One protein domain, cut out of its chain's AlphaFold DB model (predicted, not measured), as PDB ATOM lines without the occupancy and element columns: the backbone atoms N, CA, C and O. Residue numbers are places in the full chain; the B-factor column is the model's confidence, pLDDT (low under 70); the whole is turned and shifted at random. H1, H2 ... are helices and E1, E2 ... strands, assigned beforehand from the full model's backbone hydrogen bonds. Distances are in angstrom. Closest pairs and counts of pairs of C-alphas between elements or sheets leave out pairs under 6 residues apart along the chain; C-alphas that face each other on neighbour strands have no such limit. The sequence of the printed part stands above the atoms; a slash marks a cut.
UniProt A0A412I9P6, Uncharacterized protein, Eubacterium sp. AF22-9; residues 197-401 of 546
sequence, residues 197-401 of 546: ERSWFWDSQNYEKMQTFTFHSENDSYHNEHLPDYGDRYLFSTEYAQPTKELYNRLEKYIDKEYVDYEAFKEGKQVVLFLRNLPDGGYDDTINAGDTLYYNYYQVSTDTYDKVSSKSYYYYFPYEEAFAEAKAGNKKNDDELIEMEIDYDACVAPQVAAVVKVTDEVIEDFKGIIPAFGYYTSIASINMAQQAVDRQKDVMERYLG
ATOM      1  N   GLU A 197     177.203 144.057 112.320       73.06
ATOM      2  CA  GLU A 197     176.604 142.735 112.488       73.06
ATOM      3  C   GLU A 197     175.598 142.687 113.628       73.06
ATOM      4  O   GLU A 197     174.590 141.994 113.535       73.06
ATOM      5  N   ARG A 198     175.834 143.421 114.714       79.00
ATOM      6  CA  ARG A 198     174.904 143.415 115.837       79.00
ATOM      7  C   ARG A 198     173.694 144.281 115.516       79.00
ATOM      8  O   ARG A 198     173.807 145.475 115.247       79.00
ATOM      9  N   SER A 199     172.519 143.671 115.577       80.06
ATOM     10  CA  SER A 199     171.254 144.388 115.471       80.06
ATOM     11  C   SER A 199     170.789 144.900 116.835       80.06
ATOM     12  O   SER A 199     171.205 144.416 117.891       80.06
ATOM     13  N   TRP A 200     169.888 145.877 116.809       87.25
ATOM     14  CA  TRP A 200     169.257 146.417 118.006       87.25
ATOM     15  C   TRP A 200     167.782 146.742 117.793       87.25
ATOM     16  O   TRP A 200     167.290 146.819 116.661       87.25
ATOM     17  N   PHE A 201     167.071 146.941 118.897       87.25
ATOM     18  CA  PHE A 201     165.640 147.218 118.916       87.25
ATOM     19  C   PHE A 201     165.242 148.214 120.007       87.25
ATOM     20  O   PHE A 201     166.057 148.599 120.840       87.25
ATOM     21  N   TRP A 202     163.981 148.643 119.985       91.06
ATOM     22  CA  TRP A 202     163.371 149.538 120.974       91.06
ATOM     23  C   TRP A 202     161.864 149.271 121.096       91.06
ATOM     24  O   TRP A 202     161.261 148.580 120.268       91.06
ATOM     25  N   ASP A 203     161.240 149.859 122.119       85.62
ATOM     26  CA  ASP A 203     159.886 149.512 122.572       85.62
ATOM     27  C   ASP A 203     158.740 149.821 121.589       85.62
ATOM     28  O   ASP A 203     157.618 149.344 121.768       85.62
ATOM     29  N   SER A 204     158.990 150.596 120.537       82.38
ATOM     30  CA  SER A 204     157.980 150.969 119.531       82.38
ATOM     31  C   SER A 204     158.437 150.708 118.096       82.38
ATOM     32  O   SER A 204     157.891 151.286 117.156       82.38
ATOM     33  N   GLN A 205     159.428 149.829 117.919       86.88
ATOM     34  CA  GLN A 205     160.015 149.534 116.617       86.88
ATOM     35  C   GLN A 205     158.971 148.993 115.625       86.88
ATOM     36  O   GLN A 205     158.289 147.992 115.874       86.88
ATOM     37  N   ASN A 206     158.865 149.659 114.475       86.19
ATOM     38  CA  ASN A 206     157.940 149.309 113.402       86.19
ATOM     39  C   ASN A 206     158.700 149.183 112.077       86.19
ATOM     40  O   ASN A 206     159.100 150.182 111.479       86.19
ATOM     41  N   TYR A 207     158.850 147.953 111.589       79.19
ATOM     42  CA  TYR A 207     159.647 147.677 110.395       79.19
ATOM     43  C   TYR A 207     159.035 148.231 109.098       79.19
ATOM     44  O   TYR A 207     159.768 148.511 108.150       79.19
ATOM     45  N   GLU A 208     157.714 148.423 109.051       77.62
ATOM     46  CA  GLU A 208     157.041 149.067 107.918       77.62
ATOM     47  C   GLU A 208     157.410 150.554 107.847       77.62
ATOM     48  O   GLU A 208     157.802 151.041 106.787       77.62
ATOM     49  N   LYS A 209     157.395 151.260 108.986       84.12
ATOM     50  CA  LYS A 209     157.836 152.665 109.072       84.12
ATOM     51  C   LYS A 209     159.322 152.842 108.785       84.12
ATOM     52  O   LYS A 209     159.706 153.836 108.181       84.12
ATOM     53  N   MET A 210     160.135 151.866 109.177       82.69
ATOM     54  CA  MET A 210     161.559 151.813 108.842       82.69
ATOM     55  C   MET A 210     161.817 151.478 107.360       82.69
ATOM     56  O   MET A 210     162.972 151.490 106.939       82.69
ATOM     57  N   GLN A 211     160.771 151.164 106.582       76.62
ATOM     58  CA  GLN A 211     160.821 150.823 105.157       76.62
ATOM     59  C   GLN A 211     161.759 149.654 104.841       76.62
ATOM     60  O   GLN A 211     162.346 149.597 103.761       76.62
ATOM     61  N   THR A 212     161.889 148.684 105.753       70.44
ATOM     62  CA  THR A 212     162.903 147.624 105.618       70.44
ATOM     63  C   THR A 212     162.753 146.773 104.355       70.44
ATOM     64  O   THR A 212     163.724 146.198 103.872       70.44
ATOM     65  N   PHE A 213     161.549 146.734 103.781       62.81
ATOM     66  CA  PHE A 213     161.225 146.004 102.555       62.81
ATOM     67  C   PHE A 213     161.783 146.646 101.276       62.81
ATOM     68  O   PHE A 213     161.972 145.960 100.276       62.81
ATOM     69  N   THR A 214     162.059 147.950 101.295       62.03
ATOM     70  CA  THR A 214     162.695 148.648 100.165       62.03
ATOM     71  C   THR A 214     164.170 148.261 100.003       62.03
ATOM     72  O   THR A 214     164.764 148.531  98.963       62.03
ATOM     73  N   PHE A 215     164.750 147.575 100.998       57.06
ATOM     74  CA  PHE A 215     166.131 147.087 100.983       57.06
ATOM     75  C   PHE A 215     166.280 145.660 100.405       57.06
ATOM     76  O   PHE A 215     167.376 145.111 100.421       57.06
ATOM     77  N   HIS A 216     165.218 145.019  99.893       50.53
ATOM     78  CA  HIS A 216     165.289 143.665  99.311       50.53
ATOM     79  C   HIS A 216     165.887 143.623  97.889       50.53
ATOM     80  O   HIS A 216     165.665 144.528  97.089       50.53
ATOM     81  N   SER A 217     166.585 142.528  97.544       43.28
ATOM     82  CA  SER A 217     167.024 142.239  96.168       43.28
ATOM     83  C   SER A 217     165.974 141.455  95.363       43.28
ATOM     84  O   SER A 217     165.102 140.785  95.916       43.28
ATOM     85  N   GLU A 218     166.091 141.557  94.037       41.03
ATOM     86  CA  GLU A 218     165.129 141.266  92.958       41.03
ATOM     87  C   GLU A 218     164.459 139.870  92.903       41.03
ATOM     88  O   GLU A 218     163.677 139.632  91.984       41.03
ATOM     89  N   ASN A 219     164.704 138.933  93.830       39.06
ATOM     90  CA  ASN A 219     164.323 137.524  93.622       39.06
ATOM     91  C   ASN A 219     163.165 136.953  94.450       39.06
ATOM     92  O   ASN A 219     162.763 135.831  94.164       39.06
ATOM     93  N   ASP A 220     162.541 137.709  95.357       38.09
ATOM     94  CA  ASP A 220     161.303 137.261  96.014       38.09
ATOM     95  C   ASP A 220     160.185 138.305  95.911       38.09
ATOM     96  O   ASP A 220     159.919 139.087  96.817       38.09
ATOM     97  N   SER A 221     159.482 138.262  94.777       38.00
ATOM     98  CA  SER A 221     158.076 138.658  94.573       38.00
ATOM     99  C   SER A 221     157.600 140.079  94.923       38.00
ATOM    100  O   SER A 221     156.436 140.355  94.627       38.00
ATOM    101  N   TYR A 222     158.397 140.965  95.534       42.19
ATOM    102  CA  TYR A 222     157.834 142.175  96.150       42.19
ATOM    103  C   TYR A 222     158.216 143.539  95.577       42.19
ATOM    104  O   TYR A 222     157.356 144.394  95.694       42.19
ATOM    105  N   HIS A 223     159.330 143.784  94.878       38.78
ATOM    106  CA  HIS A 223     159.507 145.042  94.117       38.78
ATOM    107  C   HIS A 223     160.598 144.914  93.034       38.78
ATOM    108  O   HIS A 223     161.649 144.334  93.275       38.78
ATOM    109  N   ASN A 224     160.336 145.467  91.840       38.47
ATOM    110  CA  ASN A 224     161.177 145.367  90.628       38.47
ATOM    111  C   ASN A 224     162.097 146.584  90.393       38.47
ATOM    112  O   ASN A 224     162.635 146.739  89.300       38.47
ATOM    113  N   GLU A 225     162.244 147.488  91.360       44.53
ATOM    114  CA  GLU A 225     163.022 148.715  91.170       44.53
ATOM    115  C   GLU A 225     164.135 148.778  92.215       44.53
ATOM    116  O   GLU A 225     163.955 149.289  93.315       44.53
ATOM    117  N   HIS A 226     165.300 148.227  91.866       43.44
ATOM    118  CA  HIS A 226     166.540 148.513  92.577       43.44
ATOM    119  C   HIS A 226     166.750 150.035  92.580       43.44
ATOM    120  O   HIS A 226     166.875 150.640  91.514       43.44
ATOM    121  N   LEU A 227     166.743 150.663  93.760       50.06
ATOM    122  CA  LEU A 227     167.027 152.088  93.922       50.06
ATOM    123  C   LEU A 227     168.553 152.277  94.024       50.06
ATOM    124  O   LEU A 227     169.121 151.982  95.078       50.06
ATOM    125  N   PRO A 228     169.227 152.790  92.976       45.44
ATOM    126  CA  PRO A 228     170.690 152.777  92.858       45.44
ATOM    127  C   PRO A 228     171.454 153.658  93.868       45.44
ATOM    128  O   PRO A 228     172.677 153.637  93.853       45.44
ATOM    129  N   ASP A 229     170.767 154.409  94.739       49.31
ATOM    130  CA  ASP A 229     171.363 155.219  95.824       49.31
ATOM    131  C   ASP A 229     171.036 154.695  97.244       49.31
ATOM    132  O   ASP A 229     171.629 155.145  98.230       49.31
ATOM    133  N   TYR A 230     170.073 153.771  97.377       51.66
ATOM    134  CA  TYR A 230     169.501 153.369  98.673       51.66
ATOM    135  C   TYR A 230     169.842 151.930  99.086       51.66
ATOM    136  O   TYR A 230     169.857 151.640 100.283       51.66
ATOM    137  N   GLY A 231     170.180 151.051  98.136       51.16
ATOM    138  CA  GLY A 231     170.626 149.676  98.412       51.16
ATOM    139  C   GLY A 231     172.009 149.570  99.064       51.16
ATOM    140  O   GLY A 231     172.441 148.480  99.411       51.16
ATOM    141  N   ASP A 232     172.684 150.698  99.269       57.16
ATOM    142  CA  ASP A 232     174.124 150.763  99.495       57.16
ATOM    143  C   ASP A 232     174.513 151.133 100.936       57.16
ATOM    144  O   ASP A 232     175.525 151.787 101.183       57.16
ATOM    145  N   ARG A 233     173.655 150.795 101.905       68.56
ATOM    146  CA  ARG A 233     173.763 151.233 103.304       68.56
ATOM    147  C   ARG A 233     173.475 150.095 104.280       68.56
ATOM    148  O   ARG A 233     172.558 149.309 104.060       68.56
ATOM    149  N   TYR A 234     174.188 150.063 105.405       71.06
ATOM    150  CA  TYR A 234     173.847 149.191 106.528       71.06
ATOM    151  C   TYR A 234     172.546 149.670 107.183       71.06
ATOM    152  O   TYR A 234     172.336 150.873 107.365       71.06
ATOM    153  N   LEU A 235     171.667 148.745 107.575       77.19
ATOM    154  CA  LEU A 235     170.479 149.126 108.340       77.19
ATOM    155  C   LEU A 235     170.886 149.642 109.726       77.19
ATOM    156  O   LEU A 235     170.551 150.770 110.082       77.19
ATOM    157  N   PHE A 236     171.665 148.849 110.462       81.00
ATOM    158  CA  PHE A 236     172.197 149.196 111.778       81.00
ATOM    159  C   PHE A 236     173.718 149.289 111.736       81.00
ATOM    160  O   PHE A 236     174.375 148.547 111.012       81.00
ATOM    161  N   SER A 237     174.272 150.236 112.487       81.38
ATOM    162  CA  SER A 237     175.717 150.448 112.570       81.38
ATOM    163  C   SER A 237     176.086 151.142 113.873       81.38
ATOM    164  O   SER A 237     175.469 152.144 114.231       81.38
ATOM    165  N   THR A 238     177.117 150.663 114.553       87.94
ATOM    166  CA  THR A 238     177.634 151.229 115.798       87.94
ATOM    167  C   THR A 238     179.067 151.679 115.614       87.94
ATOM    168  O   THR A 238     179.895 150.907 115.146       87.94
ATOM    169  N   GLU A 239     179.379 152.890 116.063       87.38
ATOM    170  CA  GLU A 239     180.755 153.328 116.286       87.38
ATOM    171  C   GLU A 239     181.018 153.368 117.797       87.38
ATOM    172  O   GLU A 239     180.473 154.211 118.520       87.38
ATOM    173  N   TYR A 240     181.854 152.451 118.281       89.69
ATOM    174  CA  TYR A 240     182.331 152.412 119.658       89.69
ATOM    175  C   TYR A 240     183.644 153.181 119.769       89.69
ATOM    176  O   TYR A 240     184.718 152.676 119.433       89.69
ATOM    177  N   ALA A 241     183.567 154.407 120.273       86.81
ATOM    178  CA  ALA A 241     184.702 155.317 120.346       86.81
ATOM    179  C   ALA A 241     185.250 155.465 121.773       86.81
ATOM    180  O   ALA A 241     184.550 155.259 122.774       86.81
ATOM    181  N   GLN A 242     186.517 155.879 121.888       88.19
ATOM    182  CA  GLN A 242     187.059 156.296 123.180       88.19
ATOM    183  C   GLN A 242     186.249 157.483 123.731       88.19
ATOM    184  O   GLN A 242     186.082 158.487 123.027       88.19
ATOM    185  N   PRO A 243     185.774 157.426 124.990       89.50
ATOM    186  CA  PRO A 243     184.877 158.434 125.546       89.50
ATOM    187  C   PRO A 243     185.640 159.693 125.979       89.50
ATOM    188  O   PRO A 243     185.725 160.029 127.160       89.50
ATOM    189  N   THR A 244     186.233 160.410 125.031       89.00
ATOM    190  CA  THR A 244     186.942 161.662 125.305       89.00
ATOM    191  C   THR A 244     185.958 162.809 125.536       89.00
ATOM    192  O   THR A 244     184.860 162.844 124.976       89.00
ATOM    193  N   LYS A 245     186.363 163.804 126.336       87.44
ATOM    194  CA  LYS A 245     185.592 165.049 126.479       87.44
ATOM    195  C   LYS A 245     185.446 165.796 125.153       87.44
ATOM    196  O   LYS A 245     184.445 166.466 124.955       87.44
ATOM    197  N   GLU A 246     186.414 165.680 124.245       85.56
ATOM    198  CA  GLU A 246     186.321 166.315 122.931       85.56
ATOM    199  C   GLU A 246     185.187 165.724 122.091       85.56
ATOM    200  O   GLU A 246     184.359 166.486 121.593       85.56
ATOM    201  N   LEU A 247     185.119 164.392 121.971       86.62
ATOM    202  CA  LEU A 247     184.017 163.716 121.284       86.62
ATOM    203  C   LEU A 247     182.679 164.083 121.929       86.62
ATOM    204  O   LEU A 247     181.745 164.482 121.237       86.62
ATOM    205  N   TYR A 248     182.609 164.006 123.259       91.19
ATOM    206  CA  TYR A 248     181.375 164.302 123.971       91.19
ATOM    207  C   TYR A 248     180.902 165.742 123.766       91.19
ATOM    208  O   TYR A 248     179.730 165.945 123.504       91.19
ATOM    209  N   ASN A 249     181.793 166.737 123.788       90.94
ATOM    210  CA  ASN A 249     181.407 168.130 123.533       90.94
ATOM    211  C   ASN A 249     180.819 168.330 122.120       90.94
ATOM    212  O   ASN A 249     180.007 169.232 121.918       90.94
ATOM    213  N   ARG A 250     181.222 167.513 121.131       89.31
ATOM    214  CA  ARG A 250     180.605 167.521 119.789       89.31
ATOM    215  C   ARG A 250     179.211 166.896 119.816       89.31
ATOM    216  O   ARG A 250     178.300 167.442 119.204       89.31
ATOM    217  N   LEU A 251     179.041 165.793 120.546       92.25
ATOM    218  CA  LEU A 251     177.748 165.132 120.749       92.25
ATOM    219  C   LEU A 251     176.768 166.013 121.533       92.25
ATOM    220  O   LEU A 251     175.620 166.152 121.128       92.25
ATOM    221  N   GLU A 252     177.233 166.667 122.599       93.81
ATOM    222  CA  GLU A 252     176.457 167.522 123.507       93.81
ATOM    223  C   GLU A 252     175.675 168.614 122.768       93.81
ATOM    224  O   GLU A 252     174.559 168.940 123.161       93.81
ATOM    225  N   LYS A 253     176.206 169.128 121.649       92.75
ATOM    226  CA  LYS A 253     175.515 170.090 120.770       92.75
ATOM    227  C   LYS A 253     174.139 169.592 120.301       92.75
ATOM    228  O   LYS A 253     173.261 170.411 120.034       92.75
ATOM    229  N   TYR A 254     173.981 168.278 120.182       92.56
ATOM    230  CA  TYR A 254     172.794 167.605 119.666       92.56
ATOM    231  C   TYR A 254     171.993 166.868 120.742       92.56
ATOM    232  O   TYR A 254     170.884 166.424 120.459       92.56
ATOM    233  N   ILE A 255     172.548 166.724 121.949       93.06
ATOM    234  CA  ILE A 255     171.896 166.039 123.064       93.06
ATOM    235  C   ILE A 255     170.829 166.949 123.676       93.06
ATOM    236  O   ILE A 255     171.058 168.138 123.916       93.06
ATOM    237  N   ASP A 256     169.658 166.383 123.963       87.69
ATOM    238  CA  ASP A 256     168.617 167.110 124.679       87.69
ATOM    239  C   ASP A 256     169.096 167.451 126.093       87.69
ATOM    240  O   ASP A 256     169.687 166.629 126.787       87.69
ATOM    241  N   LYS A 257     168.814 168.675 126.553       90.12
ATOM    242  CA  LYS A 257     169.367 169.221 127.811       90.12
ATOM    243  C   LYS A 257     169.153 168.336 129.040       90.12
ATOM    244  O   LYS A 257     169.942 168.417 129.975       90.12
ATOM    245  N   GLU A 258     168.075 167.561 129.058       94.06
ATOM    246  CA  GLU A 258     167.744 166.635 130.144       94.06
ATOM    247  C   GLU A 258     168.677 165.414 130.189       94.06
ATOM    248  O   GLU A 258     168.934 164.889 131.268       94.06
ATOM    249  N   TYR A 259     169.237 165.013 129.047       93.31
ATOM    250  CA  TYR A 259     170.084 163.828 128.898       93.31
ATOM    251  C   TYR A 259     171.575 164.158 128.751       93.31
ATOM    252  O   TYR A 259     172.367 163.275 128.431       93.31
ATOM    253  N   VAL A 260     171.991 165.408 128.994       94.38
ATOM    254  CA  VAL A 260     173.411 165.794 128.999       94.38
ATOM    255  C   VAL A 260     174.107 165.201 130.228       94.38
ATOM    256  O   VAL A 260     174.178 165.824 131.288       94.38
ATOM    257  N   ASP A 261     174.645 163.993 130.078       96.19
ATOM    258  CA  ASP A 261     175.514 163.348 131.058       96.19
ATOM    259  C   ASP A 261     176.738 162.666 130.403       96.19
ATOM    260  O   ASP A 261     176.652 161.637 129.731       96.19
ATOM    261  N   TYR A 262     177.924 163.249 130.609       96.44
ATOM    262  CA  TYR A 262     179.173 162.678 130.094       96.44
ATOM    263  C   TYR A 262     179.553 161.366 130.775       96.44
ATOM    264  O   TYR A 262     180.108 160.489 130.112       96.44
ATOM    265  N   GLU A 263     179.320 161.233 132.084       97.69
ATOM    266  CA  GLU A 263     179.697 160.004 132.782       97.69
ATOM    267  C   GLU A 263     178.765 158.865 132.367       97.69
ATOM    268  O   GLU A 263     179.252 157.767 132.124       97.69
ATOM    269  N   ALA A 264     177.472 159.130 132.145       97.19
ATOM    270  CA  ALA A 264     176.562 158.132 131.586       97.19
ATOM    271  C   ALA A 264     176.999 157.657 130.189       97.19
ATOM    272  O   ALA A 264     177.054 156.451 129.945       97.19
ATOM    273  N   PHE A 265     177.386 158.567 129.286       96.88
ATOM    274  CA  PHE A 265     177.953 158.189 127.982       96.88
ATOM    275  C   PHE A 265     179.245 157.368 128.136       96.88
ATOM    276  O   PHE A 265     179.401 156.291 127.551       96.88
ATOM    277  N   LYS A 266     180.173 157.849 128.969       96.50
ATOM    278  CA  LYS A 266     181.463 157.199 129.221       96.50
ATOM    279  C   LYS A 266     181.310 155.811 129.836       96.50
ATOM    280  O   LYS A 266     182.072 154.925 129.475       96.50
ATOM    281  N   GLU A 267     180.358 155.605 130.736       97.50
ATOM    282  CA  GLU A 267     180.058 154.304 131.349       97.50
ATOM    283  C   GLU A 267     179.255 153.375 130.422       97.50
ATOM    284  O   GLU A 267     179.020 152.221 130.772       97.50
ATOM    285  N   GLY A 268     178.837 153.850 129.242       96.12
ATOM    286  CA  GLY A 268     178.054 153.061 128.290       96.12
ATOM    287  C   GLY A 268     176.567 152.959 128.638       96.12
ATOM    288  O   GLY A 268     175.882 152.068 128.153       96.12
ATOM    289  N   LYS A 269     176.061 153.856 129.489       97.62
ATOM    290  CA  LYS A 269     174.639 153.951 129.860       97.62
ATOM    291  C   LYS A 269     173.838 154.826 128.905       97.62
ATOM    292  O   LYS A 269     172.612 154.769 128.925       97.62
ATOM    293  N   GLN A 270     174.516 155.643 128.103       97.19
ATOM    294  CA  GLN A 270     173.901 156.512 127.110       97.19
ATOM    295  C   GLN A 270     174.579 156.396 125.750       97.19
ATOM    296  O   GLN A 270     175.800 156.248 125.663       97.19
ATOM    297  N   VAL A 271     173.772 156.539 124.703       96.50
ATOM    298  CA  VAL A 271     174.206 156.589 123.304       96.50
ATOM    299  C   VAL A 271     173.567 157.767 122.579       96.50
ATOM    300  O   VAL A 271     172.544 158.300 123.014       96.50
ATOM    301  N   VAL A 272     174.155 158.168 121.455       95.75
ATOM    302  CA  VAL A 272     173.551 159.150 120.545       95.75
ATOM    303  C   VAL A 272     173.254 158.463 119.224       95.75
ATOM    304  O   VAL A 272     174.160 157.922 118.590       95.75
ATOM    305  N   LEU A 273     171.987 158.490 118.819       94.50
ATOM    306  CA  LEU A 273     171.508 157.844 117.609       94.50
ATOM    307  C   LEU A 273     171.410 158.859 116.472       94.50
ATOM    308  O   LEU A 273     170.872 159.948 116.645       94.50
ATOM    309  N   PHE A 274     171.882 158.485 115.294       92.31
ATOM    310  CA  PHE A 274     171.844 159.283 114.080       92.31
ATOM    311  C   PHE A 274     170.946 158.599 113.051       92.31
ATOM    312  O   PHE A 274     171.159 157.434 112.716       92.31
ATOM    313  N   LEU A 275     169.957 159.336 112.541       90.81
ATOM    314  CA  LEU A 275     168.980 158.850 111.570       90.81
ATOM    315  C   LEU A 275     169.169 159.522 110.216       90.81
ATOM    316  O   LEU A 275     169.206 160.755 110.111       90.81
ATOM    317  N   ARG A 276     169.232 158.712 109.161       85.38
ATOM    318  CA  ARG A 276     169.187 159.196 107.778       85.38
ATOM    319  C   ARG A 276     167.768 159.210 107.229       85.38
ATOM    320  O   ARG A 276     166.857 158.592 107.769       85.38
ATOM    321  N   ASN A 277     167.616 159.945 106.133       84.38
ATOM    322  CA  ASN A 277     166.395 159.956 105.344       84.38
ATOM    323  C   ASN A 277     166.140 158.550 104.773       84.38
ATOM    324  O   ASN A 277     167.057 157.948 104.206       84.38
ATOM    325  N   LEU A 278     164.918 158.050 104.926       81.12
ATOM    326  CA  LEU A 278     164.492 156.749 104.410       81.12
ATOM    327  C   LEU A 278     164.256 156.798 102.882       81.12
ATOM    328  O   LEU A 278     164.161 157.899 102.323       81.12
ATOM    329  N   PRO A 279     164.169 155.641 102.195       72.94
ATOM    330  CA  PRO A 279     163.946 155.544 100.744       72.94
ATOM    331  C   PRO A 279     162.782 156.370 100.187       72.94
ATOM    332  O   PRO A 279     162.993 157.188  99.293       72.94
ATOM    333  N   ASP A 280     161.593 156.268 100.777       75.50
ATOM    334  CA  ASP A 280     160.407 157.037 100.370       75.50
ATOM    335  C   ASP A 280     160.412 158.483 100.913       75.50
ATOM    336  O   ASP A 280     159.459 159.246 100.736       75.50
ATOM    337  N   GLY A 281     161.502 158.882 101.575       77.81
ATOM    338  CA  GLY A 281     161.665 160.166 102.239       77.81
ATOM    339  C   GLY A 281     161.093 160.208 103.659       77.81
ATOM    340  O   GLY A 281     160.258 159.402 104.064       77.81
ATOM    341  N   GLY A 282     161.559 161.186 104.432       85.06
ATOM    342  CA  GLY A 282     161.265 161.307 105.855       85.06
ATOM    343  C   GLY A 282     162.252 160.544 106.743       85.06
ATOM    344  O   GLY A 282     163.201 159.915 106.285       85.06
ATOM    345  N   TYR A 283     162.021 160.632 108.047       86.81
ATOM    346  CA  TYR A 283     162.810 159.952 109.071       86.81
ATOM    347  C   TYR A 283     161.886 159.028 109.854       86.81
ATOM    348  O   TYR A 283     160.705 159.348 110.006       86.81
ATOM    349  N   ASP A 284     162.433 157.936 110.379       88.19
ATOM    350  CA  ASP A 284     161.729 157.127 111.369       88.19
ATOM    351  C   ASP A 284     161.409 157.974 112.609       88.19
ATOM    352  O   ASP A 284     162.253 158.715 113.117       88.19
ATOM    353  N   ASP A 285     160.154 157.898 113.044       90.06
ATOM    354  CA  ASP A 285     159.584 158.633 114.171       90.06
ATOM    355  C   ASP A 285     159.256 157.721 115.363       90.06
ATOM    356  O   ASP A 285     158.644 158.162 116.338       90.06
ATOM    357  N   THR A 286     159.641 156.446 115.294       91.25
ATOM    358  CA  THR A 286     159.337 155.453 116.330       91.25
ATOM    359  C   THR A 286     160.357 155.392 117.460       91.25
ATOM    360  O   THR A 286     160.094 154.709 118.448       91.25
ATOM    361  N   ILE A 287     161.487 156.095 117.336       92.88
ATOM    362  CA  ILE A 287     162.538 156.193 118.354       92.88
ATOM    363  C   ILE A 287     162.796 157.654 118.722       92.88
ATOM    364  O   ILE A 287     162.912 158.524 117.856       92.88
ATOM    365  N   ASN A 288     162.889 157.920 120.020       94.12
ATOM    366  CA  ASN A 288     163.006 159.250 120.602       94.12
ATOM    367  C   ASN A 288     164.112 159.294 121.662       94.12
ATOM    368  O   ASN A 288     164.559 158.274 122.186       94.12
ATOM    369  N   ALA A 289     164.555 160.506 121.999       95.25
ATOM    370  CA  ALA A 289     165.408 160.696 123.165       95.25
ATOM    371  C   ALA A 289     164.664 160.246 124.436       95.25
ATOM    372  O   ALA A 289     163.469 160.500 124.586       95.25
ATOM    373  N   GLY A 290     165.373 159.569 125.333       95.19
ATOM    374  CA  GLY A 290     164.821 158.941 126.532       95.19
ATOM    375  C   GLY A 290     164.444 157.469 126.363       95.19
ATOM    376  O   GLY A 290     164.397 156.764 127.375       95.19
ATOM    377  N   ASP A 291     164.248 156.992 125.129       95.50
ATOM    378  CA  ASP A 291     163.982 155.577 124.852       95.50
ATOM    379  C   ASP A 291     165.205 154.706 125.180       95.50
ATOM    380  O   ASP A 291     166.339 155.185 125.275       95.50
ATOM    381  N   THR A 292     164.978 153.403 125.341       95.06
ATOM    382  CA  THR A 292     166.050 152.417 125.534       95.06
ATOM    383  C   THR A 292     166.375 151.745 124.205       95.06
ATOM    384  O   THR A 292     165.470 151.296 123.501       95.06
ATOM    385  N   LEU A 293     167.664 151.667 123.866       95.12
ATOM    386  CA  LEU A 293     168.152 150.952 122.690       95.12
ATOM    387  C   LEU A 293     168.750 149.617 123.134       95.12
ATOM    388  O   LEU A 293     169.762 149.586 123.825       95.12
ATOM    389  N   TYR A 294     168.122 148.518 122.747       92.31
ATOM    390  CA  TYR A 294     168.468 147.164 123.163       92.31
ATOM    391  C   TYR A 294     169.356 146.494 122.119       92.31
ATOM    392  O   TYR A 294     168.904 146.217 121.012       92.31
ATOM    393  N   TYR A 295     170.615 146.233 122.458       91.88
ATOM    394  CA  TYR A 295     171.591 145.605 121.570       91.88
ATOM    395  C   TYR A 295     171.505 144.092 121.723       91.88
ATOM    396  O   TYR A 295     171.732 143.585 122.820       91.88
ATOM    397  N   ASN A 296     171.219 143.370 120.644       86.94
ATOM    398  CA  ASN A 296     171.092 141.914 120.689       86.94
ATOM    399  C   ASN A 296     172.440 141.231 120.973       86.94
ATOM    400  O   ASN A 296     173.512 141.821 120.803       86.94
ATOM    401  N   TYR A 297     172.387 139.971 121.389       86.12
ATOM    402  CA  TYR A 297     173.547 139.087 121.330       86.12
ATOM    403  C   TYR A 297     173.909 138.771 119.873       86.12
ATOM    404  O   TYR A 297     173.079 138.881 118.966       86.12
ATOM    405  N   TYR A 298     175.152 138.354 119.638       81.62
ATOM    406  CA  TYR A 298     175.474 137.656 118.400       81.62
ATOM    407  C   TYR A 298     174.805 136.290 118.406       81.62
ATOM    408  O   TYR A 298     174.873 135.565 119.403       81.62
ATOM    409  N   GLN A 299     174.176 135.942 117.286       72.38
ATOM    410  CA  GLN A 299     173.541 134.644 117.138       72.38
ATOM    411  C   GLN A 299     174.605 133.543 117.114       72.38
ATOM    412  O   GLN A 299     175.617 133.660 116.428       72.38
ATOM    413  N   VAL A 300     174.358 132.466 117.856       69.19
ATOM    414  CA  VAL A 300     175.246 131.304 117.930       69.19
ATOM    415  C   VAL A 300     174.483 130.103 117.376       69.19
ATOM    416  O   VAL A 300     173.430 129.750 117.900       69.19
ATOM    417  N   SER A 301     174.961 129.497 116.288       57.91
ATOM    418  CA  SER A 301     174.299 128.332 115.685       57.91
ATOM    419  C   SER A 301     174.601 127.058 116.471       57.91
ATOM    420  O   SER A 301     175.744 126.791 116.840       57.91
ATOM    421  N   THR A 302     173.571 126.246 116.703       52.66
ATOM    422  CA  THR A 302     173.633 125.044 117.556       52.66
ATOM    423  C   THR A 302     173.386 123.746 116.778       52.66
ATOM    424  O   THR A 302     173.607 122.647 117.296       52.66
ATOM    425  N   ASP A 303     173.004 123.853 115.500       52.16
ATOM    426  CA  ASP A 303     172.673 122.721 114.634       52.16
ATOM    427  C   ASP A 303     173.893 122.191 113.876       52.16
ATOM    428  O   ASP A 303     174.375 122.772 112.904       52.16
ATOM    429  N   THR A 304     174.353 121.012 114.286       44.81
ATOM    430  CA  THR A 304     175.586 120.372 113.807       44.81
ATOM    431  C   THR A 304     175.483 119.652 112.456       44.81
ATOM    432  O   THR A 304     176.484 119.066 112.052       44.81
ATOM    433  N   TYR A 305     174.346 119.631 111.737       34.53
ATOM    434  CA  TYR A 305     174.234 118.684 110.603       34.53
ATOM    435  C   TYR A 305     173.514 119.091 109.301       34.53
ATOM    436  O   TYR A 305     173.776 118.427 108.305       34.53
ATOM    437  N   ASP A 306     172.719 120.169 109.211       36.72
ATOM    438  CA  ASP A 306     172.002 120.491 107.944       36.72
ATOM    439  C   ASP A 306     172.264 121.891 107.345       36.72
ATOM    440  O   ASP A 306     171.872 122.173 106.210       36.72
ATOM    441  N   LYS A 307     173.016 122.766 108.026       42.53
ATOM    442  CA  LYS A 307     173.315 124.129 107.530       42.53
ATOM    443  C   LYS A 307     174.577 124.256 106.670       42.53
ATOM    444  O   LYS A 307     174.937 125.359 106.268       42.53
ATOM    445  N   VAL A 308     175.216 123.147 106.281       36.19
ATOM    446  CA  VAL A 308     176.359 123.184 105.339       36.19
ATOM    447  C   VAL A 308     175.945 123.752 103.966       36.19
ATOM    448  O   VAL A 308     176.779 124.290 103.245       36.19
ATOM    449  N   SER A 309     174.649 123.719 103.620       34.19
ATOM    450  CA  SER A 309     174.115 124.347 102.397       34.19
ATOM    451  C   SER A 309     173.806 125.850 102.519       34.19
ATOM    452  O   SER A 309     173.523 126.489 101.509       34.19
ATOM    453  N   SER A 310     173.882 126.428 103.725       38.97
ATOM    454  CA  SER A 310     173.473 127.807 104.021       38.97
ATOM    455  C   SER A 310     174.516 128.582 104.837       38.97
ATOM    456  O   SER A 310     174.144 129.490 105.581       38.97
ATOM    457  N   LYS A 311     175.813 128.251 104.700       38.56
ATOM    458  CA  LYS A 311     176.934 129.023 105.287       38.56
ATOM    459  C   LYS A 311     176.881 130.526 104.941       38.56
ATOM    460  O   LYS A 311     177.510 131.332 105.603       38.56
ATOM    461  N   SER A 312     176.109 130.909 103.925       40.19
ATOM    462  CA  SER A 312     175.968 132.277 103.416       40.19
ATOM    463  C   SER A 312     175.043 133.198 104.229       40.19
ATOM    464  O   SER A 312     174.966 134.378 103.902       40.19
ATOM    465  N   TYR A 313     174.287 132.681 105.209       41.66
ATOM    466  CA  TYR A 313     173.103 133.388 105.730       41.66
ATOM    467  C   TYR A 313     173.092 133.681 107.238       41.66
ATOM    468  O   TYR A 313     172.249 134.454 107.671       41.66
ATOM    469  N   TYR A 314     173.973 133.102 108.054       44.72
ATOM    470  CA  TYR A 314     173.922 133.299 109.511       44.72
ATOM    471  C   TYR A 314     174.965 134.315 109.985       44.72
ATOM    472  O   TYR A 314     176.018 134.467 109.365       44.72
ATOM    473  N   TYR A 315     174.633 135.045 111.056       51.22
ATOM    474  CA  TYR A 315     175.550 135.959 111.737       51.22
ATOM    475  C   TYR A 315     176.837 135.216 112.069       51.22
ATOM    476  O   TYR A 315     176.801 134.221 112.788       51.22
ATOM    477  N   TYR A 316     177.959 135.690 111.533       55.53
ATOM    478  CA  TYR A 316     179.247 135.055 111.765       55.53
ATOM    479  C   TYR A 316     179.720 135.415 113.170       55.53
ATOM    480  O   TYR A 316     180.384 136.422 113.394       55.53
ATOM    481  N   PHE A 317     179.341 134.585 114.134       67.44
ATOM    482  CA  PHE A 317     180.042 134.533 115.400       67.44
ATOM    483  C   PHE A 317     181.439 133.932 115.131       67.44
ATOM    484  O   PHE A 317     181.513 132.809 114.623       67.44
ATOM    485  N   PRO A 318     182.548 134.635 115.437       66.31
ATOM    486  CA  PRO A 318     183.885 134.285 114.933       66.31
ATOM    487  C   PRO A 318     184.497 132.982 115.472       66.31
ATOM    488  O   PRO A 318     185.623 132.628 115.141       66.31
ATOM    489  N   TYR A 319     183.733 132.206 116.237       75.06
ATOM    490  CA  TYR A 319     184.132 130.896 116.746       75.06
ATOM    491  C   TYR A 319     182.984 129.879 116.661       75.06
ATOM    492  O   TYR A 319     182.955 128.916 117.421       75.06
ATOM    493  N   GLU A 320     182.013 130.090 115.758       73.62
ATOM    494  CA  GLU A 320     180.799 129.265 115.631       73.62
ATOM    495  C   GLU A 320     181.116 127.775 115.466       73.62
ATOM    496  O   GLU A 320     180.521 126.951 116.154       73.62
ATOM    497  N   GLU A 321     182.076 127.421 114.604       73.94
ATOM    498  CA  GLU A 321     182.439 126.020 114.361       73.94
ATOM    499  C   GLU A 321     183.006 125.359 115.631       73.94
ATOM    500  O   GLU A 321     182.513 124.312 116.054       73.94
ATOM    501  N   ALA A 322     183.973 126.004 116.291       76.62
ATOM    502  CA  ALA A 322     184.567 125.502 117.531       76.62
ATOM    503  C   ALA A 322     183.531 125.417 118.669       76.62
ATOM    504  O   ALA A 322     183.473 124.423 119.400       76.62
ATOM    505  N   PHE A 323     182.643 126.412 118.771       78.81
ATOM    506  CA  PHE A 323     181.553 126.412 119.744       78.81
ATOM    507  C   PHE A 323     180.556 125.280 119.499       78.81
ATOM    508  O   PHE A 323     180.185 124.572 120.438       78.81
ATOM    509  N   ALA A 324     180.145 125.071 118.249       75.81
ATOM    510  CA  ALA A 324     179.228 124.003 117.878       75.81
ATOM    511  C   ALA A 324     179.823 122.616 118.181       75.81
ATOM    512  O   ALA A 324     179.120 121.743 118.700       75.81
ATOM    513  N   GLU A 325     181.120 122.417 117.926       76.31
ATOM    514  CA  GLU A 325     181.838 121.189 118.285       76.31
ATOM    515  C   GLU A 325     181.863 120.957 119.801       76.31
ATOM    516  O   GLU A 325     181.506 119.869 120.270       76.31
ATOM    517  N   ALA A 326     182.218 121.980 120.582       77.81
ATOM    518  CA  ALA A 326     182.218 121.902 122.040       77.81
ATOM    519  C   ALA A 326     180.812 121.610 122.592       77.81
ATOM    520  O   ALA A 326     180.645 120.777 123.492       77.81
ATOM    521  N   LYS A 327     179.780 122.240 122.017       76.44
ATOM    522  CA  LYS A 327     178.386 122.062 122.431       76.44
ATOM    523  C   LYS A 327     177.842 120.677 122.099       76.44
ATOM    524  O   LYS A 327     177.103 120.108 122.906       76.44
ATOM    525  N   ALA A 328     178.226 120.091 120.964       74.06
ATOM    526  CA  ALA A 328     177.811 118.739 120.585       74.06
ATOM    527  C   ALA A 328     178.172 117.687 121.651       74.06
ATOM    528  O   ALA A 328     177.450 116.701 121.820       74.06
ATOM    529  N   GLY A 329     179.249 117.920 122.408       67.19
ATOM    530  CA  GLY A 329     179.662 117.088 123.538       67.19
ATOM    531  C   GLY A 329     178.889 117.313 124.847       67.19
ATOM    532  O   GLY A 329     179.048 116.507 125.764       67.19
ATOM    533  N   ASN A 330     178.066 118.366 124.961       66.12
ATOM    534  CA  ASN A 330     177.477 118.821 126.229       66.12
ATOM    535  C   ASN A 330     176.036 119.375 126.086       66.12
ATOM    536  O   ASN A 330     175.748 120.534 126.407       66.12
ATOM    537  N   LYS A 331     175.101 118.550 125.590       63.50
ATOM    538  CA  LYS A 331     173.665 118.902 125.516       63.50
ATOM    539  C   LYS A 331     173.034 118.958 126.912       63.50
ATOM    540  O   LYS A 331     173.158 117.994 127.672       63.50
ATOM    541  N   LYS A 332     172.333 120.049 127.237       63.69
ATOM    542  CA  LYS A 332     171.633 120.234 128.520       63.69
ATOM    543  C   LYS A 332     170.138 120.472 128.301       63.69
ATOM    544  O   LYS A 332     169.697 120.811 127.213       63.69
ATOM    545  N   ASN A 333     169.351 120.296 129.360       58.91
ATOM    546  CA  ASN A 333     167.902 120.525 129.312       58.91
ATOM    547  C   ASN A 333     167.524 122.020 129.260       58.91
ATOM    548  O   ASN A 333     166.420 122.331 128.832       58.91
ATOM    549  N   ASP A 334     168.419 122.926 129.670       65.12
ATOM    550  CA  ASP A 334     168.159 124.378 129.732       65.12
ATOM    551  C   ASP A 334     168.516 125.107 128.417       65.12
ATOM    552  O   ASP A 334     168.474 126.336 128.349       65.12
ATOM    553  N   ASP A 335     168.880 124.348 127.378       75.00
ATOM    554  CA  ASP A 335     169.394 124.861 126.106       75.00
ATOM    555  C   ASP A 335     168.372 125.781 125.406       75.00
ATOM    556  O   ASP A 335     168.735 126.866 124.960       75.00
ATOM    557  N   GLU A 336     167.080 125.430 125.428       75.38
ATOM    558  CA  GLU A 336     166.011 126.234 124.808       75.38
ATOM    559  C   GLU A 336     165.852 127.625 125.447       75.38
ATOM    560  O   GLU A 336     165.571 128.605 124.755       75.38
ATOM    561  N   LEU A 337     166.030 127.739 126.769       78.56
ATOM    562  CA  LEU A 337     165.939 129.025 127.466       78.56
ATOM    563  C   LEU A 337     167.126 129.922 127.122       78.56
ATOM    564  O   LEU A 337     166.934 131.110 126.892       78.56
ATOM    565  N   ILE A 338     168.335 129.368 127.053       82.19
ATOM    566  CA  ILE A 338     169.528 130.149 126.712       82.19
ATOM    567  C   ILE A 338     169.494 130.582 125.239       82.19
ATOM    568  O   ILE A 338     169.812 131.728 124.939       82.19
ATOM    569  N   GLU A 339     169.033 129.721 124.326       78.75
ATOM    570  CA  GLU A 339     168.795 130.106 122.927       78.75
ATOM    571  C   GLU A 339     167.773 131.244 122.819       78.75
ATOM    572  O   GLU A 339     167.992 132.202 122.079       78.75
ATOM    573  N   MET A 340     166.692 131.198 123.607       78.94
ATOM    574  CA  MET A 340     165.728 132.297 123.666       78.94
ATOM    575  C   MET A 340     166.324 133.596 124.239       78.94
ATOM    576  O   MET A 340     165.920 134.677 123.821       78.94
ATOM    577  N   GLU A 341     167.271 133.526 125.173       85.00
ATOM    578  CA  GLU A 341     167.987 134.713 125.661       85.00
ATOM    579  C   GLU A 341     168.841 135.330 124.543       85.00
ATOM    580  O   GLU A 341     168.741 136.526 124.277       85.00
ATOM    581  N   ILE A 342     169.616 134.502 123.833       81.81
ATOM    582  CA  ILE A 342     170.491 134.934 122.731       81.81
ATOM    583  C   ILE A 342     169.678 135.552 121.584       81.81
ATOM    584  O   ILE A 342     170.040 136.607 121.065       81.81
ATOM    585  N   ASP A 343     168.577 134.914 121.187       76.62
ATOM    586  CA  ASP A 343     167.798 135.334 120.020       76.62
ATOM    587  C   ASP A 343     166.902 136.558 120.276       76.62
ATOM    588  O   ASP A 343     166.513 137.231 119.314       76.62
ATOM    589  N   TYR A 344     166.516 136.826 121.531       76.44
ATOM    590  CA  TYR A 344     165.449 137.789 121.832       76.44
ATOM    591  C   TYR A 344     165.760 138.809 122.930       76.44
ATOM    592  O   TYR A 344     165.022 139.798 123.017       76.44
ATOM    593  N   ASP A 345     166.792 138.603 123.751       84.69
ATOM    594  CA  ASP A 345     167.193 139.565 124.780       84.69
ATOM    595  C   ASP A 345     168.337 140.480 124.334       84.69
ATOM    596  O   ASP A 345     168.927 140.344 123.260       84.69
ATOM    597  N   ALA A 346     168.643 141.449 125.193       89.31
ATOM    598  CA  ALA A 346     169.663 142.448 124.955       89.31
ATOM    599  C   ALA A 346     170.914 142.210 125.804       89.31
ATOM    600  O   ALA A 346     170.872 142.219 127.034       89.31
ATOM    601  N   CYS A 347     172.068 142.136 125.148       91.12
ATOM    602  CA  CYS A 347     173.362 142.101 125.813       91.12
ATOM    603  C   CYS A 347     173.753 143.453 126.424       91.12
ATOM    604  O   CYS A 347     174.585 143.473 127.316       91.12
ATOM    605  N   VAL A 348     173.203 144.585 125.974       95.06
ATOM    606  CA  VAL A 348     173.292 145.912 126.614       95.06
ATOM    607  C   VAL A 348     172.042 146.723 126.262       95.06
ATOM    608  O   VAL A 348     171.449 146.530 125.203       95.06
ATOM    609  N   ALA A 349     171.639 147.633 127.151       95.50
ATOM    610  CA  ALA A 349     170.417 148.426 127.003       95.50
ATOM    611  C   ALA A 349     170.635 149.899 127.422       95.50
ATOM    612  O   ALA A 349     170.119 150.328 128.457       95.50
ATOM    613  N   PRO A 350     171.470 150.671 126.700       97.38
ATOM    614  CA  PRO A 350     171.660 152.098 126.965       97.38
ATOM    615  C   PRO A 350     170.401 152.937 126.696       97.38
ATOM    616  O   PRO A 350     169.579 152.619 125.837       97.38
ATOM    617  N   GLN A 351     170.312 154.083 127.370       97.56
ATOM    618  CA  GLN A 351     169.346 155.129 127.046       97.56
ATOM    619  C   GLN A 351     169.813 155.948 125.833       97.56
ATOM    620  O   GLN A 351     170.980 156.330 125.721       97.56
ATOM    621  N   VAL A 352     168.889 156.286 124.943       97.06
ATOM    622  CA  VAL A 352     169.129 157.195 123.824       97.06
ATOM    623  C   VAL A 352     169.119 158.631 124.343       97.06
ATOM    624  O   VAL A 352     168.074 159.168 124.693       97.06
ATOM    625  N   ALA A 353     170.281 159.278 124.395       96.88
ATOM    626  CA  ALA A 353     170.400 160.663 124.856       96.88
ATOM    627  C   ALA A 353     169.925 161.679 123.802       96.88
ATOM    628  O   ALA A 353     169.498 162.782 124.139       96.88
ATOM    629  N   ALA A 354     170.009 161.314 122.520       96.31
ATOM    630  CA  ALA A 354     169.444 162.080 121.418       96.31
ATOM    631  C   ALA A 354     169.229 161.230 120.170       96.31
ATOM    632  O   ALA A 354     169.964 160.275 119.913       96.31
ATOM    633  N   VAL A 355     168.252 161.663 119.373       94.44
ATOM    634  CA  VAL A 355     167.983 161.172 118.021       94.44
ATOM    635  C   VAL A 355     168.244 162.312 117.039       94.44
ATOM    636  O   VAL A 355     167.477 163.269 116.928       94.44
ATOM    637  N   VAL A 356     169.370 162.230 116.341       93.38
ATOM    638  CA  VAL A 356     169.923 163.297 115.510       93.38
ATOM    639  C   VAL A 356     169.649 163.006 114.044       93.38
ATOM    640  O   VAL A 356     170.099 162.009 113.485       93.38
ATOM    641  N   LYS A 357     168.946 163.915 113.375       91.88
ATOM    642  CA  LYS A 357     168.751 163.834 111.925       91.88
ATOM    643  C   LYS A 357     170.051 164.188 111.220       91.88
ATOM    644  O   LYS A 357     170.596 165.272 111.423       91.88
ATOM    645  N   VAL A 358     170.528 163.294 110.363       87.56
ATOM    646  CA  VAL A 358     171.748 163.525 109.593       87.56
ATOM    647  C   VAL A 358     171.482 164.608 108.545       87.56
ATOM    648  O   VAL A 358     170.696 164.420 107.616       87.56
ATOM    649  N   THR A 359     172.151 165.744 108.719       86.88
ATOM    650  CA  THR A 359     172.197 166.888 107.797       86.88
ATOM    651  C   THR A 359     173.644 167.138 107.368       86.88
ATOM    652  O   THR A 359     174.562 166.574 107.963       86.88
ATOM    653  N   ASP A 360     173.872 168.009 106.382       84.06
ATOM    654  CA  ASP A 360     175.231 168.373 105.949       84.06
ATOM    655  C   ASP A 360     176.089 168.935 107.099       84.06
ATOM    656  O   ASP A 360     177.284 168.658 107.174       84.06
ATOM    657  N   GLU A 361     175.478 169.669 108.038       85.56
ATOM    658  CA  GLU A 361     176.158 170.186 109.236       85.56
ATOM    659  C   GLU A 361     176.617 169.053 110.162       85.56
ATOM    660  O   GLU A 361     177.757 169.048 110.620       85.56
ATOM    661  N   VAL A 362     175.748 168.065 110.395       86.50
ATOM    662  CA  VAL A 362     176.069 166.884 111.212       86.50
ATOM    663  C   VAL A 362     177.177 166.063 110.551       86.50
ATOM    664  O   VAL A 362     178.103 165.619 111.227       86.50
ATOM    665  N   ILE A 363     177.116 165.883 109.228       79.44
ATOM    666  CA  ILE A 363     178.155 165.170 108.472       79.44
ATOM    667  C   ILE A 363     179.512 165.862 108.629       79.44
ATOM    668  O   ILE A 363     180.518 165.178 108.801       79.44
ATOM    669  N   GLU A 364     179.558 167.194 108.589       77.81
ATOM    670  CA  GLU A 364     180.808 167.938 108.757       77.81
ATOM    671  C   GLU A 364     181.326 167.885 110.207       77.81
ATOM    672  O   GLU A 364     182.516 167.648 110.417       77.81
ATOM    673  N   ASP A 365     180.454 168.026 111.215       78.12
ATOM    674  CA  ASP A 365     180.833 167.985 112.641       78.12
ATOM    675  C   ASP A 365     181.422 166.626 113.068       78.12
ATOM    676  O   ASP A 365     182.324 166.559 113.917       78.12
ATOM    677  N   PHE A 366     180.928 165.540 112.464       75.94
ATOM    678  CA  PHE A 366     181.366 164.170 112.735       75.94
ATOM    679  C   PHE A 366     182.207 163.564 111.614       75.94
ATOM    680  O   PHE A 366     182.457 162.359 111.621       75.94
ATOM    681  N   LYS A 367     182.694 164.378 110.675       69.69
ATOM    682  CA  LYS A 367     183.501 163.909 109.551       69.69
ATOM    683  C   LYS A 367     184.672 163.051 110.029       69.69
ATOM    684  O   LYS A 367     185.490 163.474 110.843       69.69
ATOM    685  N   GLY A 368     184.737 161.826 109.515       59.97
ATOM    686  CA  GLY A 368     185.751 160.840 109.879       59.97
ATOM    687  C   GLY A 368     185.418 159.985 111.107       59.97
ATOM    688  O   GLY A 368     185.962 158.896 111.191       59.97
ATOM    689  N   ILE A 369     184.509 160.403 111.992       62.03
ATOM    690  CA  ILE A 369     183.988 159.592 113.115       62.03
ATOM    691  C   ILE A 369     182.695 158.892 112.686       62.03
ATOM    692  O   ILE A 369     182.511 157.703 112.899       62.03
ATOM    693  N   ILE A 370     181.829 159.636 112.002       60.34
ATOM    694  CA  ILE A 370     180.629 159.142 111.339       60.34
ATOM    695  C   ILE A 370     180.705 159.590 109.884       60.34
ATOM    696  O   ILE A 370     180.662 160.791 109.606       60.34
ATOM    697  N   PRO A 371     180.794 158.661 108.928       55.62
ATOM    698  CA  PRO A 371     180.415 158.997 107.565       55.62
ATOM    699  C   PRO A 371     179.358 158.045 106.999       55.62
ATOM    700  O   PRO A 371     179.259 156.880 107.341       55.62
ATOM    701  N   ALA A 372     178.508 158.627 106.159       56.31
ATOM    702  CA  ALA A 372     177.903 158.094 104.941       56.31
ATOM    703  C   ALA A 372     177.345 156.656 104.794       56.31
ATOM    704  O   ALA A 372     176.978 156.378 103.663       56.31
ATOM    705  N   PHE A 373     177.135 155.786 105.792       59.81
ATOM    706  CA  PHE A 373     176.825 154.370 105.443       59.81
ATOM    707  C   PHE A 373     175.652 153.691 106.168       59.81
ATOM    708  O   PHE A 373     175.069 152.788 105.589       59.81
ATOM    709  N   GLY A 374     175.251 154.110 107.373       69.75
ATOM    710  CA  GLY A 374     174.113 153.511 108.093       69.75
ATOM    711  C   GLY A 374     172.807 154.302 107.957       69.75
ATOM    712  O   GLY A 374     172.851 155.535 107.925       69.75
ATOM    713  N   TYR A 375     171.650 153.631 107.902       79.62
ATOM    714  CA  TYR A 375     170.347 154.294 108.098       79.62
ATOM    715  C   TYR A 375     170.140 154.695 109.559       79.62
ATOM    716  O   TYR A 375     169.683 155.808 109.833       79.62
ATOM    717  N   TYR A 376     170.546 153.806 110.466       86.88
ATOM    718  CA  TYR A 376     170.561 154.000 111.906       86.88
ATOM    719  C   TYR A 376     172.001 153.812 112.381       86.88
ATOM    720  O   TYR A 376     172.559 152.714 112.291       86.88
ATOM    721  N   THR A 377     172.614 154.888 112.871       88.31
ATOM    722  CA  THR A 377     173.990 154.853 113.376       88.31
ATOM    723  C   THR A 377     174.037 155.285 114.831       88.31
ATOM    724  O   THR A 377     173.669 156.412 115.138       88.31
ATOM    725  N   SER A 378     174.502 154.422 115.729       92.56
ATOM    726  CA  SER A 378     174.717 154.779 117.135       92.56
ATOM    727  C   SER A 378     176.183 155.115 117.381       92.56
ATOM    728  O   SER A 378     177.066 154.364 116.964       92.56
ATOM    729  N   ILE A 379     176.450 156.215 118.085       92.69
ATOM    730  CA  ILE A 379     177.743 156.425 118.742       92.69
ATOM    731  C   ILE A 379     177.624 155.977 120.191       92.69
ATOM    732  O   ILE A 379     176.824 156.517 120.961       92.69
ATOM    733  N   ALA A 380     178.509 155.061 120.568       94.06
ATOM    734  CA  ALA A 380     178.637 154.542 121.916       94.06
ATOM    735  C   ALA A 380     180.088 154.606 122.406       94.06
ATOM    736  O   ALA A 380     181.026 154.840 121.641       94.06
ATOM    737  N   SER A 381     180.289 154.397 123.707       94.62
ATOM    738  CA  SER A 381     181.632 154.274 124.271       94.62
ATOM    739  C   SER A 381     182.166 152.848 124.147       94.62
ATOM    740  O   SER A 381     181.416 151.877 124.246       94.62
ATOM    741  N   ILE A 382     183.488 152.706 124.031       92.62
ATOM    742  CA  ILE A 382     184.165 151.394 124.105       92.62
ATOM    743  C   ILE A 382     183.872 150.627 125.407       92.62
ATOM    744  O   ILE A 382     183.911 149.404 125.421       92.62
ATOM    745  N   ASN A 383     183.507 151.319 126.492       95.94
ATOM    746  CA  ASN A 383     183.108 150.669 127.742       95.94
ATOM    747  C   ASN A 383     181.771 149.929 127.600       95.94
ATOM    748  O   ASN A 383     181.553 148.929 128.282       95.94
ATOM    749  N   MET A 384     180.876 150.404 126.728       96.56
ATOM    750  CA  MET A 384     179.659 149.678 126.376       96.56
ATOM    751  C   MET A 384     179.974 148.456 125.511       96.56
ATOM    752  O   MET A 384     179.408 147.394 125.746       96.56
ATOM    753  N   ALA A 385     180.906 148.598 124.558       94.00
ATOM    754  CA  ALA A 385     181.377 147.484 123.733       94.00
ATOM    755  C   ALA A 385     181.916 146.353 124.616       94.00
ATOM    756  O   ALA A 385     181.492 145.213 124.477       94.00
ATOM    757  N   GLN A 386     182.772 146.688 125.588       95.44
ATOM    758  CA  GLN A 386     183.317 145.710 126.527       95.44
ATOM    759  C   GLN A 386     182.213 145.007 127.325       95.44
ATOM    760  O   GLN A 386     182.223 143.789 127.413       95.44
ATOM    761  N   GLN A 387     181.218 145.744 127.836       96.69
ATOM    762  CA  GLN A 387     180.072 145.127 128.518       96.69
ATOM    763  C   GLN A 387     179.331 144.144 127.608       96.69
ATOM    764  O   GLN A 387     178.948 143.069 128.058       96.69
ATOM    765  N   ALA A 388     179.132 144.498 126.339       94.44
ATOM    766  CA  ALA A 388     178.467 143.640 125.369       94.44
ATOM    767  C   ALA A 388     179.275 142.359 125.076       94.44
ATOM    768  O   ALA A 388     178.686 141.285 124.969       94.44
ATOM    769  N   VAL A 389     180.609 142.460 124.999       93.38
ATOM    770  CA  VAL A 389     181.529 141.311 124.882       93.38
ATOM    771  C   VAL A 389     181.470 140.434 126.132       93.38
ATOM    772  O   VAL A 389     181.289 139.224 126.016       93.38
ATOM    773  N   ASP A 390     181.538 141.031 127.321       95.69
ATOM    774  CA  ASP A 390     181.489 140.305 128.593       95.69
ATOM    775  C   ASP A 390     180.159 139.548 128.751       95.69
ATOM    776  O   ASP A 390     180.151 138.384 129.152       95.69
ATOM    777  N   ARG A 391     179.026 140.173 128.383       94.06
ATOM    778  CA  ARG A 391     177.708 139.511 128.397       94.06
ATOM    779  C   ARG A 391     177.632 138.386 127.359       94.06
ATOM    780  O   ARG A 391     177.066 137.339 127.664       94.06
ATOM    781  N   GLN A 392     178.202 138.572 126.162       91.88
ATOM    782  CA  GLN A 392     178.278 137.519 125.139       91.88
ATOM    783  C   GLN A 392     179.086 136.312 125.639       91.88
ATOM    784  O   GLN A 392     178.673 135.170 125.450       91.88
ATOM    785  N   LYS A 393     180.215 136.554 126.309       92.62
ATOM    786  CA  LYS A 393     181.034 135.492 126.897       92.62
ATOM    787  C   LYS A 393     180.285 134.751 128.007       92.62
ATOM    788  O   LYS A 393     180.225 133.525 127.971       92.62
ATOM    789  N   ASP A 394     179.637 135.476 128.922       93.06
ATOM    790  CA  ASP A 394     178.826 134.880 129.996       93.06
ATOM    791  C   ASP A 394     177.735 133.945 129.452       93.06
ATOM    792  O   ASP A 394     177.611 132.807 129.911       93.06
ATOM    793  N   VAL A 395     176.964 134.387 128.450       89.38
ATOM    794  CA  VAL A 395     175.884 133.553 127.903       89.38
ATOM    795  C   VAL A 395     176.439 132.300 127.226       89.38
ATOM    796  O   VAL A 395     175.879 131.217 127.387       89.38
ATOM    797  N   MET A 396     177.585 132.399 126.549       87.94
ATOM    798  CA  MET A 396     178.245 131.254 125.925       87.94
ATOM    799  C   MET A 396     178.782 130.244 126.944       87.94
ATOM    800  O   MET A 396     178.589 129.039 126.773       87.94
ATOM    801  N   GLU A 397     179.415 130.708 128.021       90.00
ATOM    802  CA  GLU A 397     179.905 129.843 129.100       90.00
ATOM    803  C   GLU A 397     178.751 129.160 129.836       90.00
ATOM    804  O   GLU A 397     178.810 127.957 130.114       90.00
ATOM    805  N   ARG A 398     177.649 129.883 130.090       89.31
ATOM    806  CA  ARG A 398     176.408 129.285 130.608       89.31
ATOM    807  C   ARG A 398     175.877 128.221 129.657       89.31
ATOM    808  O   ARG A 398     175.493 127.138 130.117       89.31
ATOM    809  N   TYR A 399     175.910 128.497 128.354       84.44
ATOM    810  CA  TYR A 399     175.374 127.595 127.348       84.44
ATOM    811  C   TYR A 399     176.191 126.298 127.204       84.44
ATOM    812  O   TYR A 399     175.631 125.198 127.121       84.44
ATOM    813  N   LEU A 400     177.522 126.399 127.256       83.62
ATOM    814  CA  LEU A 400     178.422 125.243 127.289       83.62
ATOM    815  C   LEU A 400     178.451 124.563 128.658       83.62
ATOM    816  O   LEU A 400     178.706 123.365 128.748       83.62
ATOM    817  N   GLY A 401     178.187 125.300 129.738       85.19
ATOM    818  CA  GLY A 401     178.329 124.812 131.104       85.19
ATOM    819  C   GLY A 401     179.753 124.741 131.633       85.19
ATOM    820  O   GLY A 401     179.975 124.022 132.607       85.19
TER     821      GLY A 401
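This is residues 197 to 401 of the 546 residues of an uncharacterized protein of Eubacterium sp. AF22-9 (UniProt A0A412I9P6). A small, strongly twisted sheet of four strands, E1 E6 E2 E5, has H2 over one face and H3 at its side, and from the end of E6 the long helix H7 reaches away as an arm, with H5 packed on its residues 395 to 399. Residues 305 to 313 stick out near the end of that arm that H4 and H5 share, and H1 with the long stretch 216 to 233 lies beyond the beginning of E1. The printed part has 205 residues, with seven named helices and six named strands in the order H1 E1 H2 H3 E2 E3 H4 H5 E4 E5 H6 E6 H7; the sheet is mixed. The class is mixed, helices and strands, with under half of the residues in named elements. The whole is compact, with a radius of gyration of the C-alphas of 18.9 A and spans of 54 by 47 by 29 A.

Start at C-alpha 197, at (176.604, 142.735, 112.488); residues 197 to 211 have no named element, and then comes H1, residues 212 to 215. Find C-alpha 234 at (173.847, 149.191, 106.528), where E1 begins, and follow it to residue 241, 18.6 A. Next come H2, residues 245 to 252, and H3, residues 262 to 266. E2, residues 270 to 275, is 16.5 A long, and E3 is residues 294 to 296. H4 takes residues 320 to 328, 12.0 A, and H5 residues 335 to 344, 14.2 A. E4, residues 346 to 348, runs on into E5, residues 351 to 357, across a break of 2 residues at 89 degrees; E5 is 17.5 A long. H6 is residues 360 to 365, and E6, residues 374 to 381, is 17.9 A long. H7, residues 382 to 400, runs 27.0 A to C-alpha 400 at (178.422, 125.243, 127.289).

Look first at the four-strand sheet, whose edge strands are E1 and E5. E1 and E6 are parallel, with N 239 and O 378 at 2.9 A. E6 and E2 are antiparallel, with N 274 and O 377 at 2.7 A. E2 and E5 are parallel, with N 356 and O 273 at 2.7 A. H2 is on the sheet at a height of 9.7 A, over E6, slantwise to the strands at 47 degrees on the local plane. H3 is on the same face at a height of 6.5 A, only just over none of the strands, with 2 of its C-alphas on E2. H6 is not on the sheet; it is close to H2 but not clearly touching, the closest C-alphas being those of Arg 250 and Asp 365, 7.2 A apart. H7 only grazes the sheet, with residues 382 to 386. Farther along H7, the closest C-alphas to E4 are those of Cys 347 and Ala 388, 5.4 A apart. E3 and E4 meet only at a point, C-alphas 296 and 346 facing each other at 4.5 A. Residues 200 to 201 pair antiparallel with residues 294 to 295 of E3. H5 touches H7 at residues 395 to 399 alone, Ile 338 and Tyr 399 closest at 6.4 A between C-alphas, with a shallow tilt of 23 degrees, opposite ways. H4 and H7 only just touch, with 3 pairs of C-alphas within 8 A, only at their ends; the C-alphas of Lys 327 and Leu 400 are closest, 5.8 A. H1 is not on the sheet and is apart from H7. In H2, H3, H4, H5, H6 and H7 every O i to N i+4 pair is within hydrogen-bond range; H1 is too short for such a pair.

The C-alphas of Gly 329 and Glu 361 are the two farthest apart, 55.1 A. The printed part has no cut. The links H1 to E1, E2 to E3 and E3 to H4 are long. The mean pLDDT of the printed part is 78.0, and 54 residues are under 70: residues 213 to 233, 300 to 318, 329 to 334 and 367 to 374.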